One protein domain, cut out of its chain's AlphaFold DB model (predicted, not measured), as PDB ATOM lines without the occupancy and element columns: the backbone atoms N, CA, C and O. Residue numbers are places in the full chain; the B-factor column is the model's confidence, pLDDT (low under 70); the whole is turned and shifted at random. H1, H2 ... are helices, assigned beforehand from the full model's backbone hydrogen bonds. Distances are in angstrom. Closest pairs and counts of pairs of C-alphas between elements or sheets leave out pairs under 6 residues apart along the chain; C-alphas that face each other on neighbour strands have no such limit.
ATOM      1  N   GLU A 153     -36.609 -21.088  14.985       88.88
ATOM      2  CA  GLU A 153     -37.225 -19.772  14.976       88.88
ATOM      3  C   GLU A 153     -36.157 -18.680  14.993       88.88
ATOM      4  O   GLU A 153     -35.055 -18.843  15.530       88.88
ATOM      5  N   VAL A 154     -36.497 -17.572  14.338       89.31
ATOM      6  CA  VAL A 154     -35.688 -16.356  14.301       89.31
ATOM      7  C   VAL A 154     -36.490 -15.298  15.020       89.31
ATOM      8  O   VAL A 154     -37.642 -15.073  14.636       89.31
ATOM      9  N   THR A 155     -35.908 -14.686  16.043       89.62
ATOM     10  CA  THR A 155     -36.573 -13.634  16.815       89.62
ATOM     11  C   THR A 155     -36.474 -12.288  16.103       89.62
ATOM     12  O   THR A 155     -35.699 -12.107  15.158       89.62
ATOM     13  N   ASP A 156     -37.279 -11.322  16.533       87.06
ATOM     14  CA  ASP A 156     -37.252  -9.986  15.937       87.06
ATOM     15  C   ASP A 156     -35.955  -9.243  16.282       87.06
ATOM     16  O   ASP A 156     -35.467  -8.461  15.467       87.06
ATOM     17  N   GLU A 157     -35.344  -9.537  17.432       88.38
ATOM     18  CA  GLU A 157     -34.029  -9.022  17.822       88.38
ATOM     19  C   GLU A 157     -32.924  -9.557  16.907       88.38
ATOM     20  O   GLU A 157     -32.077  -8.788  16.456       88.38
ATOM     21  N   GLU A 158     -32.950 -10.854  16.582       88.75
ATOM     22  CA  GLU A 158     -32.001 -11.461  15.639       88.75
ATOM     23  C   GLU A 158     -32.135 -10.837  14.244       88.75
ATOM     24  O   GLU A 158     -31.131 -10.537  13.595       88.75
ATOM     25  N   MET A 159     -33.368 -10.568  13.798       88.19
ATOM     26  CA  MET A 159     -33.586  -9.845  12.546       88.19
ATOM     27  C   MET A 159     -33.067  -8.410  12.605       88.19
ATOM     28  O   MET A 159     -32.382  -7.978  11.680       88.19
ATOM     29  N   GLN A 160     -33.368  -7.666  13.674       87.38
ATOM     30  CA  GLN A 160     -32.881  -6.295  13.847       87.38
ATOM     31  C   GLN A 160     -31.355  -6.244  13.826       87.38
ATOM     32  O   GLN A 160     -30.786  -5.418  13.111       87.38
ATOM     33  N   ALA A 161     -30.697  -7.149  14.553       88.69
ATOM     34  CA  ALA A 161     -29.248  -7.253  14.576       88.69
ATOM     35  C   ALA A 161     -28.699  -7.524  13.169       88.69
ATOM     36  O   ALA A 161     -27.821  -6.796  12.709       88.69
ATOM     37  N   PHE A 162     -29.269  -8.484  12.438       87.06
ATOM     38  CA  PHE A 162     -28.841  -8.794  11.074       87.06
ATOM     39  C   PHE A 162     -29.001  -7.610  10.112       87.06
ATOM     40  O   PHE A 162     -28.076  -7.283   9.371       87.06
ATOM     41  N   ILE A 163     -30.153  -6.935  10.140       85.56
ATOM     42  CA  ILE A 163     -30.424  -5.802   9.245       85.56
ATOM     43  C   ILE A 163     -29.527  -4.609   9.599       85.56
ATOM     44  O   ILE A 163     -29.034  -3.936   8.693       85.56
ATOM     45  N   SER A 164     -29.248  -4.384  10.887       86.44
ATOM     46  CA  SER A 164     -28.384  -3.286  11.341       86.44
ATOM     47  C   SER A 164     -26.933  -3.393  10.867       86.44
ATOM     48  O   SER A 164     -26.251  -2.376  10.759       86.44
ATOM     49  N   VAL A 165     -26.464  -4.603  10.533       86.06
ATOM     50  CA  VAL A 165     -25.133  -4.809   9.936       86.06
ATOM     51  C   VAL A 165     -25.086  -4.255   8.510       86.06
ATOM     52  O   VAL A 165     -24.061  -3.721   8.092       86.06
ATOM     53  N   ALA A 166     -26.185  -4.373   7.763       78.12
ATOM     54  CA  ALA A 166     -26.269  -3.939   6.370       78.12
ATOM     55  C   ALA A 166     -26.755  -2.488   6.211       78.12
ATOM     56  O   ALA A 166     -26.443  -1.847   5.209       78.12
ATOM     57  N   SER A 167     -27.528  -1.963   7.167       79.06
ATOM     58  CA  SER A 167     -28.084  -0.610   7.112       79.06
ATOM     59  C   SER A 167     -28.282  -0.010   8.501       79.06
ATOM     60  O   SER A 167     -28.901  -0.618   9.367       79.06
ATOM     61  N   SER A 168     -27.841   1.236   8.680       84.12
ATOM     62  CA  SER A 168     -28.095   2.025   9.897       84.12
ATOM     63  C   SER A 168     -29.425   2.793   9.853       84.12
ATOM     64  O   SER A 168     -29.750   3.521  10.796       84.12
ATOM     65  N   ASP A 169     -30.186   2.677   8.762       87.19
ATOM     66  CA  ASP A 169     -31.469   3.357   8.596       87.19
ATOM     67  C   ASP A 169     -32.559   2.684   9.448       87.19
ATOM     68  O   ASP A 169     -32.981   1.550   9.205       87.19
ATOM     69  N   LYS A 170     -33.045   3.419  10.454       84.19
ATOM     70  CA  LYS A 170     -34.071   2.952  11.396       84.19
ATOM     71  C   LYS A 170     -35.409   2.656  10.720       84.19
ATOM     72  O   LYS A 170     -36.131   1.778  11.199       84.19
ATOM     73  N   ASP A 171     -35.747   3.354   9.641       83.44
ATOM     74  CA  ASP A 171     -36.999   3.129   8.921       83.44
ATOM     75  C   ASP A 171     -36.907   1.874   8.050       83.44
ATOM     76  O   ASP A 171     -37.849   1.077   8.024       83.44
ATOM     77  N   ALA A 172     -35.751   1.631   7.423       78.44
ATOM     78  CA  ALA A 172     -35.471   0.376   6.727       78.44
ATOM     79  C   ALA A 172     -35.514  -0.826   7.689       78.44
ATOM     80  O   ALA A 172     -36.183  -1.820   7.402       78.44
ATOM     81  N   ILE A 173     -34.892  -0.712   8.872       81.81
ATOM     82  CA  ILE A 173     -34.922  -1.756   9.913       81.81
ATOM     83  C   ILE A 173     -36.360  -2.055  10.353       81.81
ATOM     84  O   ILE A 173     -36.747  -3.219  10.444       81.81
ATOM     85  N   LYS A 174     -37.194  -1.037  10.596       81.94
ATOM     86  CA  LYS A 174     -38.601  -1.249  10.983       81.94
ATOM     87  C   LYS A 174     -39.415  -1.961   9.896       81.94
ATOM     88  O   LYS A 174     -40.186  -2.866  10.212       81.94
ATOM     89  N   ARG A 175     -39.233  -1.595   8.622       80.06
ATOM     90  CA  ARG A 175     -39.939  -2.224   7.486       80.06
ATOM     91  C   ARG A 175     -39.553  -3.691   7.309       80.06
ATOM     92  O   ARG A 175     -40.425  -4.549   7.191       80.06
ATOM     93  N   LEU A 176     -38.254  -3.977   7.363       76.38
ATOM     94  CA  LEU A 176     -37.705  -5.321   7.178       76.38
ATOM     95  C   LEU A 176     -37.895  -6.233   8.401       76.38
ATOM     96  O   LEU A 176     -37.635  -7.430   8.304       76.38
ATOM     97  N   THR A 177     -38.368  -5.701   9.535       78.56
ATOM     98  CA  THR A 177     -38.629  -6.497  10.746       78.56
ATOM     99  C   THR A 177     -40.099  -6.813  10.979       78.56
ATOM    100  O   THR A 177     -40.418  -7.936  11.352       78.56
ATOM    101  N   HIS A 178     -41.005  -5.858  10.770       71.75
ATOM    102  CA  HIS A 178     -42.387  -6.011  11.237       71.75
ATOM    103  C   HIS A 178     -43.416  -6.201  10.126       71.75
ATOM    104  O   HIS A 178     -44.477  -6.760  10.385       71.75
ATOM    105  N   ASN A 179     -43.162  -5.720   8.908       68.12
ATOM    106  CA  ASN A 179     -44.220  -5.661   7.905       68.12
ATOM    107  C   ASN A 179     -43.653  -5.684   6.490       68.12
ATOM    108  O   ASN A 179     -43.277  -4.642   5.959       68.12
ATOM    109  N   SER A 180     -43.598  -6.873   5.885       67.75
ATOM    110  CA  SER A 180     -43.536  -7.063   4.428       67.75
ATOM    111  C   SER A 180     -43.285  -8.528   4.067       67.75
ATOM    112  O   SER A 180     -42.768  -9.327   4.849       67.75
ATOM    113  N   GLN A 181     -43.577  -8.855   2.812       72.94
ATOM    114  CA  GLN A 181     -43.038 -10.034   2.141       72.94
ATOM    115  C   GLN A 181     -41.492 -10.059   2.141       72.94
ATOM    116  O   GLN A 181     -40.880 -11.127   2.127       72.94
ATOM    117  N   GLU A 182     -40.850  -8.891   2.230       77.94
ATOM    118  CA  GLU A 182     -39.397  -8.760   2.379       77.94
ATOM    119  C   GLU A 182     -38.932  -9.275   3.750       77.94
ATOM    120  O   GLU A 182     -37.988 -10.060   3.812       77.94
ATOM    121  N   ALA A 183     -39.644  -8.946   4.836       83.75
ATOM    122  CA  ALA A 183     -39.344  -9.456   6.177       83.75
ATOM    123  C   ALA A 183     -39.424 -10.991   6.242       83.75
ATOM    124  O   ALA A 183     -38.572 -11.639   6.850       83.75
ATOM    125  N   ALA A 184     -40.406 -11.599   5.565       85.19
ATOM    126  CA  ALA A 184     -40.510 -13.056   5.467       85.19
ATOM    127  C   ALA A 184     -39.305 -13.673   4.734       85.19
ATOM    128  O   ALA A 184     -38.766 -14.687   5.180       85.19
ATOM    129  N   THR A 185     -38.849 -13.035   3.652       83.56
ATOM    130  CA  THR A 185     -37.659 -13.453   2.897       83.56
ATOM    131  C   THR A 185     -36.397 -13.384   3.759       83.56
ATOM    132  O   THR A 185     -35.645 -14.357   3.835       83.56
ATOM    133  N   VAL A 186     -36.189 -12.272   4.474       87.25
ATOM    134  CA  VAL A 186     -35.041 -12.097   5.379       87.25
ATOM    135  C   VAL A 186     -35.088 -13.110   6.524       87.25
ATOM    136  O   VAL A 186     -34.078 -13.744   6.834       87.25
ATOM    137  N   ARG A 187     -36.265 -13.339   7.117       89.31
ATOM    138  CA  ARG A 187     -36.427 -14.330   8.188       89.31
ATOM    139  C   ARG A 187     -36.131 -15.746   7.700       89.31
ATOM    140  O   ARG A 187     -35.477 -16.505   8.410       89.31
ATOM    141  N   ALA A 188     -36.580 -16.109   6.499       88.62
ATOM    142  CA  ALA A 188     -36.284 -17.410   5.901       88.62
ATOM    143  C   ALA A 188     -34.776 -17.599   5.668       88.62
ATOM    144  O   ALA A 188     -34.238 -18.660   5.988       88.62
ATOM    145  N   LEU A 189     -34.084 -16.563   5.183       88.75
ATOM    146  CA  LEU A 189     -32.628 -16.574   5.022       88.75
ATOM    147  C   LEU A 189     -31.912 -16.786   6.365       88.75
ATOM    148  O   LEU A 189     -31.045 -17.653   6.479       88.75
ATOM    149  N   LEU A 190     -32.313 -16.041   7.396       91.38
ATOM    150  CA  LEU A 190     -31.749 -16.166   8.739       91.38
ATOM    151  C   LEU A 190     -31.994 -17.543   9.354       91.38
ATOM    152  O   LEU A 190     -31.084 -18.110   9.952       91.38
ATOM    153  N   LYS A 191     -33.188 -18.118   9.161       93.19
ATOM    154  CA  LYS A 191     -33.493 -19.482   9.617       93.19
ATOM    155  C   LYS A 191     -32.530 -20.494   9.008       93.19
ATOM    156  O   LYS A 191     -31.962 -21.298   9.740       93.19
ATOM    157  N   LYS A 192     -32.313 -20.434   7.690       91.88
ATOM    158  CA  LYS A 192     -31.384 -21.335   6.985       91.88
ATOM    159  C   LYS A 192     -29.952 -21.190   7.502       91.88
ATOM    160  O   LYS A 192     -29.299 -22.194   7.766       91.88
ATOM    161  N   ARG A 193     -29.488 -19.953   7.704       91.56
ATOM    162  CA  ARG A 193     -28.162 -19.682   8.273       91.56
ATOM    163  C   ARG A 193     -28.016 -20.267   9.679       91.56
ATOM    164  O   ARG A 193     -27.055 -20.978   9.942       91.56
ATOM    165  N   LYS A 194     -28.999 -20.036  10.549       93.75
ATOM    166  CA  LYS A 194     -29.017 -20.553  11.926       93.75
ATOM    167  C   LYS A 194     -29.028 -22.082  11.969       93.75
ATOM    168  O   LYS A 194     -28.356 -22.675  12.807       93.75
ATOM    169  N   VAL A 195     -29.747 -22.728  11.046       94.12
ATOM    170  CA  VAL A 195     -29.668 -24.184  10.861       94.12
ATOM    171  C   VAL A 195     -28.248 -24.600  10.511       94.12
ATOM    172  O   VAL A 195     -27.715 -25.481  11.173       94.12
ATOM    173  N   LEU A 196     -27.629 -23.981   9.504       92.75
ATOM    174  CA  LEU A 196     -26.275 -24.345   9.090       92.75
ATOM    175  C   LEU A 196     -25.273 -24.191  10.243       92.75
ATOM    176  O   LEU A 196     -24.530 -25.126  10.525       92.75
ATOM    177  N   GLU A 197     -25.317 -23.071  10.966       91.75
ATOM    178  CA  GLU A 197     -24.487 -22.827  12.153       91.75
ATOM    179  C   GLU A 197     -24.714 -23.897  13.236       91.75
ATOM    180  O   GLU A 197     -23.758 -24.442  13.793       91.75
ATOM    181  N   HIS A 198     -25.973 -24.272  13.489       91.69
ATOM    182  CA  HIS A 198     -26.298 -25.358  14.411       91.69
ATOM    183  C   HIS A 198     -25.716 -26.699  13.946       91.69
ATOM    184  O   HIS A 198     -25.123 -27.415  14.750       91.69
ATOM    185  N   LEU A 199     -25.823 -27.039  12.660       90.62
ATOM    186  CA  LEU A 199     -25.267 -28.283  12.122       90.62
ATOM    187  C   LEU A 199     -23.739 -28.309  12.187       90.62
ATOM    188  O   LEU A 199     -23.166 -29.343  12.523       90.62
ATOM    189  N   VAL A 200     -23.076 -27.179  11.934       90.19
ATOM    190  CA  VAL A 200     -21.621 -27.049  12.090       90.19
ATOM    191  C   VAL A 200     -21.202 -27.244  13.545       90.19
ATOM    192  O   VAL A 200     -20.191 -27.899  13.809       90.19
ATOM    193  N   SER A 201     -21.993 -26.747  14.501       87.62
ATOM    194  CA  SER A 201     -21.718 -26.947  15.929       87.62
ATOM    195  C   SER A 201     -21.727 -28.424  16.344       87.62
ATOM    196  O   SER A 201     -21.038 -28.779  17.290       87.62
ATOM    197  N   LEU A 202     -22.412 -29.305  15.599       84.88
ATOM    198  CA  LEU A 202     -22.397 -30.756  15.842       84.88
ATOM    199  C   LEU A 202     -21.075 -31.429  15.433       84.88
ATOM    200  O   LEU A 202     -20.835 -32.574  15.816       84.88
ATOM    201  N   LEU A 203     -20.244 -30.757  14.627       77.94
ATOM    202  CA  LEU A 203     -18.940 -31.268  14.193       77.94
ATOM    203  C   LEU A 203     -17.798 -30.899  15.154       77.94
ATOM    204  O   LEU A 203     -16.673 -31.371  14.962       77.94
ATOM    205  N   THR A 204     -18.069 -30.026  16.127       65.88
ATOM    206  CA  THR A 204     -17.097 -29.542  17.118       65.88
ATOM    207  C   THR A 204     -17.211 -30.374  18.387       65.88
ATOM    208  O   THR A 204     -16.157 -30.878  18.833       65.88
TER     209      THR A 204
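This is residues 153 to 204 of the 204 residues of the protein "PPIase" of Candidatus Woesebacteria bacterium RIFCSPHIGHO2_01_FULL_41_10 (UniProt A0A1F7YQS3). Picture a long helix, H3, with a short helical hairpin of H1 and H2 as a head at its beginning, while its far end sticks out as an arm, residues 196 to 201 of H3 and the tail to 204. H2 turns a corner into H3, and H1 crosses close to H3 near residues 186 to 190. The printed part has 52 residues with three named helices, in the order H1, H2, H3, and no named strand; its class is all helix. It is only just loose, close to compact, with a radius of gyration of the C-alphas of 12.2 A, and elongated, spanning 39 by 21 by 14 A.

Start at H3, residues 181 to 201. With residues 182 to 186 alone it touches H2, residues 170 to 178, only at the corner by their link; look for the closest C-alphas at Leu 176 and Ala 183, 4.6 A apart. Their lines are about perpendicular, at 78 degrees. With residues 186 to 190 alone H3 only just touches H1, residues 156 to 166, with 3 pairs of C-alphas within 8 A; the closest are those of Met 159 and Arg 187, 6.9 A apart. These lines are about perpendicular, at 85 degrees. H1 and H2 form a helical hairpin: they touch, opposite ways at a steep tilt of 41 degrees, with the C-alphas of Ile 163 and Ile 173 closest at 6.1 A. In H2 and H3 every O i to N i+4 pair is within hydrogen-bond range; in H1, 6 of 7 are.

Find C-alpha 181 at (-43.038, -10.034, 2.141); from there H3 runs 30.5 A to C-alpha 201 at (-21.718, -26.947, 15.929). H1 begins at C-alpha 156, at (-37.252, -9.986, 15.937), and is 15.8 A long; H2 is 12.2 A long.

The C-alphas farthest apart are those of Asp 171 and Leu 203, at 39.2 A. Residues 196 to 204 stand free; without them the body spans 28 by 20 by 14 A. Both links are tight, and the printed part has no cut. Confidence is low, with pLDDT under 70, at residues 179 to 180 and at 204, the chain's last residue.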